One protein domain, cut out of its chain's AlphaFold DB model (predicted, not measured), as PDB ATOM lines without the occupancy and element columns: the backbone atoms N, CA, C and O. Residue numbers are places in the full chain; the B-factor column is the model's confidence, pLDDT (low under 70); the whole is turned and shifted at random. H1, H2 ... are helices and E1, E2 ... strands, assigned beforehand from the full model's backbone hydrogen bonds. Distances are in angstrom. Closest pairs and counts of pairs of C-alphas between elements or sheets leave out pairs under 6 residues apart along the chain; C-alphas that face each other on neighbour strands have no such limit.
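What this domain is: This is residues 164 to 241 of the 255 residues of an uncharacterized protein of Mytilus galloprovincialis (UniProt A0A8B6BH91). A loose rod: at one end the small sheet of E1, E5 and E4 has the long helix H2 beside its edge strand E4, and at the other end is the thin hairpin of E2 and E3, whose tip, residues 188 to 193, sticks out. The short helix H1 lies between these ends. The printed part has 78 residues, with two named helices and five named strands in the order E1, H1, E2, E3, H2, E4, E5; the class is mixed, helices and strands, and the sheet E1, E5, E4 is antiparallel. The radius of gyration of the C-alphas is 15.5 A and the spans are 53 by 23 by 16 A.

How they stand to each other: Start at E1, residues 164 to 167, antiparallel to E5, residues 234 to 238; N 166 and O 235 are 2.9 A apart, within hydrogen-bond range. E4, residues 229 to 231, forms a hairpin with E5, with N 229 and O 236 at 2.8 A. H1, residues 169 to 174, only just touches H2, residues 204 to 223, with 3 pairs of C-alphas within 8 A, made by residues 206 to 210 of H2 alone; the closest C-alphas, of Tyr 172 and Tyr 210, are 6.5 A apart, and the helices are about perpendicular at 87 degrees. H2 only grazes the sheet, with residues 207 to 222; the closest C-alphas of H2 and E4 are those of His 211 and Tyr 231, at 6.7 A. E2, residues 186 to 189, and E3, residues 192 to 195, form a hairpin, with N 187 and O 194 at 2.8 A. Of the O i to N i+4 pairs, 0 of 2 in H1 and 14 of 16 in H2 are within range; in H1, 2 of 3 O i to N i+3 pairs are.

Where its parts are: Find C-alpha 164 at (-9.800, 36.471, 99.804), where E1 begins its 9.8 A; H1 is 10.2 A long, E2 and E3 10.1 A each. From C-alpha 204 at (-2.657, 62.127, 99.137), H2 runs 29.9 A. E4 is 6.8 A long, and E5, 13.1 A, ends at C-alpha 238 at (-5.399, 33.209, 97.311).

The domain as a whole: The C-alphas of Gly 191 and Lys 241 are the two farthest apart, at 53.1 A. The printed part has no cut, and the link from H1 to E2, 11 residues, is long. Look for pLDDT under 70 at residues 239 to 241.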
ATOM      1  N   ASP A 164      -9.258  35.638  98.740       76.00
ATOM      2  CA  ASP A 164      -9.800  36.471  99.804       76.00
ATOM      3  C   ASP A 164      -9.280  37.906  99.632       76.00
ATOM      4  O   ASP A 164      -8.091  38.135  99.364       76.00
ATOM      5  N   ILE A 165     -10.187  38.876  99.752       80.00
ATOM      6  CA  ILE A 165      -9.890  40.303  99.617       80.00
ATOM      7  C   ILE A 165      -9.966  40.938 101.001       80.00
ATOM      8  O   ILE A 165     -11.046  41.202 101.531       80.00
ATOM      9  N   HIS A 166      -8.806  41.255 101.568       81.44
ATOM     10  CA  HIS A 166      -8.718  41.949 102.846       81.44
ATOM     11  C   HIS A 166      -8.569  43.453 102.632       81.44
ATOM     12  O   HIS A 166      -7.581  43.910 102.061       81.44
ATOM     13  N   ASN A 167      -9.527  44.215 103.156       85.06
ATOM     14  CA  ASN A 167      -9.437  45.665 103.261       85.06
ATOM     15  C   ASN A 167      -8.735  46.045 104.577       85.06
ATOM     16  O   ASN A 167      -9.270  45.807 105.660       85.06
ATOM     17  N   ASP A 168      -7.550  46.642 104.482       86.25
ATOM     18  CA  ASP A 168      -6.679  46.974 105.612       86.25
ATOM     19  C   ASP A 168      -6.567  48.490 105.828       86.25
ATOM     20  O   ASP A 168      -5.482  49.074 105.878       86.25
ATOM     21  N   LYS A 169      -7.719  49.155 105.972       85.31
ATOM     22  CA  LYS A 169      -7.790  50.589 106.307       85.31
ATOM     23  C   LYS A 169      -7.131  50.948 107.634       85.31
ATOM     24  O   LYS A 169      -6.614  52.051 107.771       85.31
ATOM     25  N   SER A 170      -7.136  50.046 108.613       89.31
ATOM     26  CA  SER A 170      -6.426  50.259 109.882       89.31
ATOM     27  C   SER A 170      -4.907  50.262 109.710       89.31
ATOM     28  O   SER A 170      -4.193  50.786 110.559       89.31
ATOM     29  N   GLY A 171      -4.400  49.718 108.602       90.88
ATOM     30  CA  GLY A 171      -2.977  49.643 108.311       90.88
ATOM     31  C   GLY A 171      -2.252  50.987 108.357       90.88
ATOM     32  O   GLY A 171      -1.101  51.057 108.791       90.88
ATOM     33  N   TYR A 172      -2.928  52.071 107.970       93.75
ATOM     34  CA  TYR A 172      -2.372  53.426 108.010       93.75
ATOM     35  C   TYR A 172      -1.961  53.851 109.426       93.75
ATOM     36  O   TYR A 172      -0.938  54.517 109.596       93.75
ATOM     37  N   ASP A 173      -2.683  53.396 110.456       94.25
ATOM     38  CA  ASP A 173      -2.385  53.724 111.852       94.25
ATOM     39  C   ASP A 173      -1.064  53.112 112.338       94.25
ATOM     40  O   ASP A 173      -0.477  53.580 113.318       94.25
ATOM     41  N   HIS A 174      -0.550  52.104 111.629       94.88
ATOM     42  CA  HIS A 174       0.714  51.447 111.949       94.88
ATOM     43  C   HIS A 174       1.940  52.144 111.346       94.88
ATOM     44  O   HIS A 174       3.068  51.828 111.731       94.88
ATOM     45  N   ILE A 175       1.755  53.120 110.449       95.31
ATOM     46  CA  ILE A 175       2.863  53.893 109.880       95.31
ATOM     47  C   ILE A 175       2.997  55.204 110.635       95.31
ATOM     48  O   ILE A 175       2.276  56.171 110.393       95.31
ATOM     49  N   LEU A 176       3.958  55.233 111.554       97.25
ATOM     50  CA  LEU A 176       4.229  56.403 112.376       97.25
ATOM     51  C   LEU A 176       4.831  57.545 111.554       97.25
ATOM     52  O   LEU A 176       5.753  57.360 110.760       97.25
ATOM     53  N   LEU A 177       4.356  58.758 111.821       96.19
ATOM     54  CA  LEU A 177       4.984  59.980 111.344       96.19
ATOM     55  C   LEU A 177       6.287  60.229 112.102       96.19
ATOM     56  O   LEU A 177       6.355  60.112 113.333       96.19
ATOM     57  N   HIS A 178       7.310  60.670 111.372       96.19
ATOM     58  CA  HIS A 178       8.529  61.180 111.984       96.19
ATOM     59  C   HIS A 178       8.185  62.337 112.946       96.19
ATOM     60  O   HIS A 178       7.338  63.164 112.598       96.19
ATOM     61  N   PRO A 179       8.827  62.460 114.127       96.06
ATOM     62  CA  PRO A 179       8.497  63.500 115.105       96.06
ATOM     63  C   PRO A 179       8.450  64.920 114.526       96.06
ATOM     64  O   PRO A 179       7.543  65.680 114.848       96.06
ATOM     65  N   HIS A 180       9.371  65.257 113.618       94.69
ATOM     66  CA  HIS A 180       9.372  66.560 112.939       94.69
ATOM     67  C   HIS A 180       8.255  66.713 111.899       94.69
ATOM     68  O   HIS A 180       7.852  67.829 111.610       94.69
ATOM     69  N   SER A 181       7.731  65.622 111.344       94.88
ATOM     70  CA  SER A 181       6.637  65.683 110.375       94.88
ATOM     71  C   SER A 181       5.281  65.892 111.046       94.88
ATOM     72  O   SER A 181       4.384  66.449 110.425       94.88
ATOM     73  N   LYS A 182       5.130  65.498 112.319       94.94
ATOM     74  CA  LYS A 182       3.863  65.602 113.064       94.94
ATOM     75  C   LYS A 182       3.281  67.015 113.049       94.94
ATOM     76  O   LYS A 182       2.078  67.168 112.908       94.94
ATOM     77  N   MET A 183       4.123  68.050 113.102       93.62
ATOM     78  CA  MET A 183       3.661  69.445 113.111       93.62
ATOM     79  C   MET A 183       2.860  69.857 111.863       93.62
ATOM     80  O   MET A 183       2.105  70.821 111.929       93.62
ATOM     81  N   TYR A 184       2.997  69.131 110.747       93.62
ATOM     82  CA  TYR A 184       2.249  69.386 109.511       93.62
ATOM     83  C   TYR A 184       0.892  68.673 109.464       93.62
ATOM     84  O   TYR A 184       0.080  68.958 108.590       93.62
ATOM     85  N   PHE A 185       0.630  67.756 110.400       95.00
ATOM     86  CA  PHE A 185      -0.576  66.934 110.438       95.00
ATOM     87  C   PHE A 185      -1.358  67.205 111.725       95.00
ATOM     88  O   PHE A 185      -1.402  66.379 112.637       95.00
ATOM     89  N   GLY A 186      -1.964  68.390 111.802       94.12
ATOM     90  CA  GLY A 186      -2.841  68.796 112.900       94.12
ATOM     91  C   GLY A 186      -4.310  68.864 112.487       94.12
ATOM     92  O   GLY A 186      -4.624  69.105 111.324       94.12
ATOM     93  N   LEU A 187      -5.217  68.687 113.446       94.38
ATOM     94  CA  LEU A 187      -6.644  68.956 113.278       94.38
ATOM     95  C   LEU A 187      -7.183  69.722 114.489       94.38
ATOM     96  O   LEU A 187      -6.748  69.498 115.621       94.38
ATOM     97  N   GLN A 188      -8.139  70.619 114.251       95.69
ATOM     98  CA  GLN A 188      -8.835  71.343 115.309       95.69
ATOM     99  C   GLN A 188     -10.265  70.818 115.448       95.69
ATOM    100  O   GLN A 188     -11.001  70.747 114.468       95.69
ATOM    101  N   PHE A 189     -10.678  70.484 116.670       93.06
ATOM    102  CA  PHE A 189     -12.040  70.044 116.958       93.06
ATOM    103  C   PHE A 189     -12.509  70.581 118.309       93.06
ATOM    104  O   PHE A 189     -11.880  70.336 119.335       93.06
ATOM    105  N   GLY A 190     -13.608  71.341 118.320       92.94
ATOM    106  CA  GLY A 190     -14.187  71.877 119.558       92.94
ATOM    107  C   GLY A 190     -13.219  72.738 120.384       92.94
ATOM    108  O   GLY A 190     -13.241  72.669 121.607       92.94
ATOM    109  N   GLY A 191     -12.327  73.489 119.729       93.62
ATOM    110  CA  GLY A 191     -11.294  74.296 120.394       93.62
ATOM    111  C   GLY A 191     -10.029  73.526 120.800       93.62
ATOM    112  O   GLY A 191      -9.053  74.152 121.203       93.62
ATOM    113  N   TRP A 192     -10.004  72.202 120.640       92.31
ATOM    114  CA  TRP A 192      -8.826  71.368 120.880       92.31
ATOM    115  C   TRP A 192      -7.984  71.233 119.617       92.31
ATOM    116  O   TRP A 192      -8.530  71.008 118.539       92.31
ATOM    117  N   PHE A 193      -6.662  71.315 119.763       93.75
ATOM    118  CA  PHE A 193      -5.704  71.004 118.705       93.75
ATOM    119  C   PHE A 193      -5.122  69.613 118.950       93.75
ATOM    120  O   PHE A 193      -4.535  69.352 119.999       93.75
ATOM    121  N   MET A 194      -5.300  68.723 117.981       94.88
ATOM    122  CA  MET A 194      -4.768  67.365 117.991       94.88
ATOM    123  C   MET A 194      -3.770  67.209 116.850       94.88
ATOM    124  O   MET A 194      -3.883  67.874 115.823       94.88
ATOM    125  N   VAL A 195      -2.790  66.331 117.032       95.75
ATOM    126  CA  VAL A 195      -1.742  66.064 116.048       95.75
ATOM    127  C   VAL A 195      -1.693  64.569 115.781       95.75
ATOM    128  O   VAL A 195      -1.722  63.773 116.721       95.75
ATOM    129  N   TYR A 196      -1.617  64.185 114.510       96.69
ATOM    130  CA  TYR A 196      -1.520  62.784 114.126       96.69
ATOM    131  C   TYR A 196      -0.159  62.196 114.521       96.69
ATOM    132  O   TYR A 196       0.896  62.813 114.355       96.69
ATOM    133  N   ASN A 197      -0.184  60.970 115.044       97.44
ATOM    134  CA  ASN A 197       1.026  60.187 115.307       97.44
ATOM    135  C   ASN A 197       1.383  59.253 114.148       97.44
ATOM    136  O   ASN A 197       2.550  58.892 114.014       97.44
ATOM    137  N   SER A 198       0.394  58.891 113.338       97.25
ATOM    138  CA  SER A 198       0.479  58.038 112.157       97.25
ATOM    139  C   SER A 198       0.128  58.825 110.897       97.25
ATOM    140  O   SER A 198      -0.354  59.957 110.979       97.25
ATOM    141  N   ILE A 199       0.396  58.260 109.722       95.62
ATOM    142  CA  ILE A 199      -0.029  58.881 108.466       95.62
ATOM    143  C   ILE A 199      -1.570  58.952 108.431       95.62
ATOM    144  O   ILE A 199      -2.237  57.940 108.641       95.62
ATOM    145  N   PRO A 200      -2.172  60.128 108.197       93.56
ATOM    146  CA  PRO A 200      -3.623  60.240 108.216       93.56
ATOM    147  C   PRO A 200      -4.237  59.631 106.955       93.56
ATOM    148  O   PRO A 200      -3.745  59.833 105.837       93.56
ATOM    149  N   PHE A 201      -5.354  58.929 107.123       86.38
ATOM    150  CA  PHE A 201      -6.196  58.527 106.003       86.38
ATOM    151  C   PHE A 201      -6.759  59.773 105.295       86.38
ATOM    152  O   PHE A 201      -7.119  60.756 105.940       86.38
ATOM    153  N   GLY A 202      -6.808  59.751 103.961       86.44
ATOM    154  CA  GLY A 202      -7.236  60.897 103.147       86.44
ATOM    155  C   GLY A 202      -6.124  61.892 102.785       86.44
ATOM    156  O   GLY A 202      -6.343  62.767 101.949       86.44
ATOM    157  N   PHE A 203      -4.910  61.751 103.327       90.94
ATOM    158  CA  PHE A 203      -3.755  62.490 102.814       90.94
ATOM    159  C   PHE A 203      -3.212  61.829 101.542       90.94
ATOM    160  O   PHE A 203      -2.951  60.628 101.513       90.94
ATOM    161  N   LYS A 204      -3.012  62.623 100.481       87.69
ATOM    162  CA  LYS A 204      -2.657  62.127  99.137       87.69
ATOM    163  C   LYS A 204      -1.431  61.212  99.131       87.69
ATOM    164  O   LYS A 204      -1.457  60.160  98.500       87.69
ATOM    165  N   ALA A 205      -0.374  61.580  99.855       90.12
ATOM    166  CA  ALA A 205       0.837  60.762  99.894       90.12
ATOM    167  C   ALA A 205       0.718  59.549 100.833       90.12
ATOM    168  O   ALA A 205       1.534  58.637 100.725       90.12
ATOM    169  N   SER A 206      -0.294  59.486 101.710       93.25
ATOM    170  CA  SER A 206      -0.500  58.325 102.584       93.25
ATOM    171  C   SER A 206      -0.697  57.054 101.771       93.25
ATOM    172  O   SER A 206      -0.081  56.049 102.103       93.25
ATOM    173  N   ALA A 207      -1.481  57.092 100.686       91.38
ATOM    174  CA  ALA A 207      -1.706  55.922  99.836       91.38
ATOM    175  C   ALA A 207      -0.393  55.393  99.235       91.38
ATOM    176  O   ALA A 207      -0.124  54.197  99.283       91.38
ATOM    177  N   PHE A 208       0.465  56.291  98.741       92.44
ATOM    178  CA  PHE A 208       1.773  55.933  98.190       92.44
ATOM    179  C   PHE A 208       2.727  55.366  99.256       92.44
ATOM    180  O   PHE A 208       3.352  54.325  99.041       92.44
ATOM    181  N   ILE A 209       2.824  56.026 100.416       93.69
ATOM    182  CA  ILE A 209       3.674  55.588 101.535       93.69
ATOM    183  C   ILE A 209       3.209  54.218 102.045       93.69
ATOM    184  O   ILE A 209       4.021  53.305 102.217       93.69
ATOM    185  N   TYR A 210       1.902  54.062 102.250       94.62
ATOM    186  CA  TYR A 210       1.297  52.822 102.720       94.62
ATOM    187  C   TYR A 210       1.471  51.685 101.712       94.62
ATOM    188  O   TYR A 210       1.917  50.600 102.072       94.62
ATOM    189  N   HIS A 211       1.230  51.947 100.427       93.75
ATOM    190  CA  HIS A 211       1.433  50.955  99.378       93.75
ATOM    191  C   HIS A 211       2.895  50.494  99.306       93.75
ATOM    192  O   HIS A 211       3.168  49.297  99.319       93.75
ATOM    193  N   THR A 212       3.849  51.428  99.306       91.19
ATOM    194  CA  THR A 212       5.284  51.110  99.194       91.19
ATOM    195  C   THR A 212       5.786  50.301 100.390       91.19
ATOM    196  O   THR A 212       6.517  49.327 100.226       91.19
ATOM    197  N   THR A 213       5.373  50.665 101.605       93.62
ATOM    198  CA  THR A 213       5.719  49.904 102.818       93.62
ATOM    199  C   THR A 213       5.035  48.538 102.844       93.62
ATOM    200  O   THR A 213       5.673  47.533 103.161       93.62
ATOM    201  N   GLY A 214       3.772  48.462 102.427       92.31
ATOM    202  CA  GLY A 214       3.045  47.209 102.276       92.31
ATOM    203  C   GLY A 214       3.675  46.270 101.244       92.31
ATOM    204  O   GLY A 214       3.702  45.060 101.472       92.31
ATOM    205  N   LEU A 215       4.243  46.792 100.148       90.25
ATOM    206  CA  LEU A 215       4.947  45.987  99.144       90.25
ATOM    207  C   LEU A 215       6.159  45.256  99.736       90.25
ATOM    208  O   LEU A 215       6.428  44.126  99.332       90.25
ATOM    209  N   VAL A 216       6.852  45.842 100.718       93.44
ATOM    210  CA  VAL A 216       7.955  45.169 101.429       93.44
ATOM    211  C   VAL A 216       7.436  43.954 102.197       93.44
ATOM    212  O   VAL A 216       7.984  42.859 102.068       93.44
ATOM    213  N   ALA A 217       6.342  44.120 102.947       90.00
ATOM    214  CA  ALA A 217       5.712  43.016 103.671       90.00
ATOM    215  C   ALA A 217       5.215  41.922 102.711       90.00
ATOM    216  O   ALA A 217       5.474  40.741 102.931       90.00
ATOM    217  N   MET A 218       4.578  42.305 101.603       88.88
ATOM    218  CA  MET A 218       4.124  41.354 100.586       88.88
ATOM    219  C   MET A 218       5.273  40.639  99.880       88.88
ATOM    220  O   MET A 218       5.158  39.452  99.587       88.88
ATOM    221  N   SER A 219       6.385  41.326  99.613       88.69
ATOM    222  CA  SER A 219       7.588  40.715  99.044       88.69
ATOM    223  C   SER A 219       8.140  39.627  99.967       88.69
ATOM    224  O   SER A 219       8.487  38.545  99.495       88.69
ATOM    225  N   TYR A 220       8.134  39.869 101.281       90.69
ATOM    226  CA  TYR A 220       8.493  38.854 102.268       90.69
ATOM    227  C   TYR A 220       7.497  37.683 102.293       90.69
ATOM    228  O   TYR A 220       7.914  36.532 102.249       90.69
ATOM    229  N   CYS A 221       6.185  37.933 102.270       84.94
ATOM    230  CA  CYS A 221       5.197  36.851 102.166       84.94
ATOM    231  C   CYS A 221       5.417  35.988 100.911       84.94
ATOM    232  O   CYS A 221       5.429  34.759 100.994       84.94
ATOM    233  N   ARG A 222       5.684  36.623  99.762       86.94
ATOM    234  CA  ARG A 222       5.988  35.929  98.501       86.94
ATOM    235  C   ARG A 222       7.272  35.108  98.584       86.94
ATOM    236  O   ARG A 222       7.312  34.012  98.034       86.94
ATOM    237  N   SER A 223       8.298  35.585  99.293       86.81
ATOM    238  CA  SER A 223       9.534  34.814  99.494       86.81
ATOM    239  C   SER A 223       9.327  33.570 100.367       86.81
ATOM    240  O   SER A 223      10.071  32.600 100.229       86.81
ATOM    241  N   LEU A 224       8.280  33.556 101.198       89.25
ATOM    242  CA  LEU A 224       7.825  32.387 101.956       89.25
ATOM    243  C   LEU A 224       6.882  31.466 101.159       89.25
ATOM    244  O   LEU A 224       6.361  30.500 101.714       89.25
ATOM    245  N   GLY A 225       6.649  31.747  99.875       84.88
ATOM    246  CA  GLY A 225       5.751  30.970  99.022       84.88
ATOM    247  C   GLY A 225       4.269  31.298  99.202       84.88
ATOM    248  O   GLY A 225       3.435  30.580  98.661       84.88
ATOM    249  N   VAL A 226       3.927  32.371  99.927       84.31
ATOM    250  CA  VAL A 226       2.547  32.864 100.030       84.31
ATOM    251  C   VAL A 226       2.292  33.807  98.852       84.31
ATOM    252  O   VAL A 226       2.842  34.915  98.831       84.31
ATOM    253  N   PRO A 227       1.488  33.411  97.849       81.56
ATOM    254  CA  PRO A 227       1.157  34.309  96.759       81.56
ATOM    255  C   PRO A 227       0.253  35.423  97.288       81.56
ATOM    256  O   PRO A 227      -0.484  35.246  98.253       81.56
ATOM    257  N   GLY A 228       0.293  36.587  96.655       82.81
ATOM    258  CA  GLY A 228      -0.644  37.650  96.984       82.81
ATOM    259  C   GLY A 228      -0.357  38.927  96.225       82.81
ATOM    260  O   GLY A 228       0.781  39.178  95.815       82.81
ATOM    261  N   LEU A 229      -1.389  39.737  96.037       86.31
ATOM    262  CA  LEU A 229      -1.331  41.056  95.421       86.31
ATOM    263  C   LEU A 229      -1.708  42.106  96.464       86.31
ATOM    264  O   LEU A 229      -2.464  41.841  97.393       86.31
ATOM    265  N   LEU A 230      -1.150  43.297  96.310       87.69
ATOM    266  CA  LEU A 230      -1.465  44.444  97.146       87.69
ATOM    267  C   LEU A 230      -1.740  45.617  96.230       87.69
ATOM    268  O   LEU A 230      -0.917  45.925  95.369       87.69
ATOM    269  N   TYR A 231      -2.862  46.278  96.459       88.88
ATOM    270  CA  TYR A 231      -3.199  47.547  95.850       88.88
ATOM    271  C   TYR A 231      -3.670  48.488  96.953       88.88
ATOM    272  O   TYR A 231      -4.756  48.328  97.494       88.88
ATOM    273  N   ILE A 232      -2.822  49.459  97.301       90.81
ATOM    274  CA  ILE A 232      -3.054  50.387  98.415       90.81
ATOM    275  C   ILE A 232      -3.396  49.623  99.715       90.81
ATOM    276  O   ILE A 232      -2.498  49.005 100.279       90.81
ATOM    277  N   ASP A 233      -4.645  49.670 100.183       88.12
ATOM    278  CA  ASP A 233      -5.173  49.009 101.380       88.12
ATOM    279  C   ASP A 233      -5.866  47.675 101.102       88.12
ATOM    280  O   ASP A 233      -6.144  46.939 102.045       88.12
ATOM    281  N   ASP A 234      -6.072  47.322  99.836       88.25
ATOM    282  CA  ASP A 234      -6.643  46.042  99.445       88.25
ATOM    283  C   ASP A 234      -5.536  45.000  99.233       88.25
ATOM    284  O   ASP A 234      -4.595  45.179  98.451       88.25
ATOM    285  N   ARG A 235      -5.656  43.869  99.930       87.25
ATOM    286  CA  ARG A 235      -4.782  42.699  99.789       87.25
ATOM    287  C   ARG A 235      -5.589  41.565  99.185       87.25
ATOM    288  O   ARG A 235      -6.612  41.188  99.744       87.25
ATOM    289  N   LEU A 236      -5.111  41.003  98.081       86.81
ATOM    290  CA  LEU A 236      -5.683  39.800  97.489       86.81
ATOM    291  C   LEU A 236      -4.764  38.638  97.837       86.81
ATOM    292  O   LEU A 236      -3.616  38.598  97.384       86.81
ATOM    293  N   VAL A 237      -5.256  37.712  98.648       81.94
ATOM    294  CA  VAL A 237      -4.524  36.509  99.042       81.94
ATOM    295  C   VAL A 237      -5.308  35.312  98.519       81.94
ATOM    296  O   VAL A 237      -6.504  35.233  98.773       81.94
ATOM    297  N   PRO A 238      -4.692  34.388  97.765       73.50
ATOM    298  CA  PRO A 238      -5.399  33.209  97.311       73.50
ATOM    299  C   PRO A 238      -5.879  32.383  98.501       73.50
ATOM    300  O   PRO A 238      -5.135  32.147  99.456       73.50
ATOM    301  N   GLU A 239      -7.132  31.947  98.433       63.25
ATOM    302  CA  GLU A 239      -7.718  31.100  99.459       63.25
ATOM    303  C   GLU A 239      -7.137  29.687  99.317       63.25
ATOM    304  O   GLU A 239      -7.324  29.013  98.300       63.25
ATOM    305  N   TRP A 240      -6.418  29.216 100.340       56.00
ATOM    306  CA  TRP A 240      -5.989  27.821 100.387       56.00
ATOM    307  C   TRP A 240      -7.190  26.934 100.724       56.00
ATOM    308  O   TRP A 240      -7.483  26.662 101.889       56.00
ATOM    309  N   LYS A 241      -7.883  26.451  99.691       52.47
ATOM    310  CA  LYS A 241      -8.873  25.377  99.819       52.47
ATOM    311  C   LYS A 241      -8.119  24.062  99.966       52.47
ATOM    312  O   LYS A 241      -7.791  23.399  98.987       52.47
TER     313      LYS A 241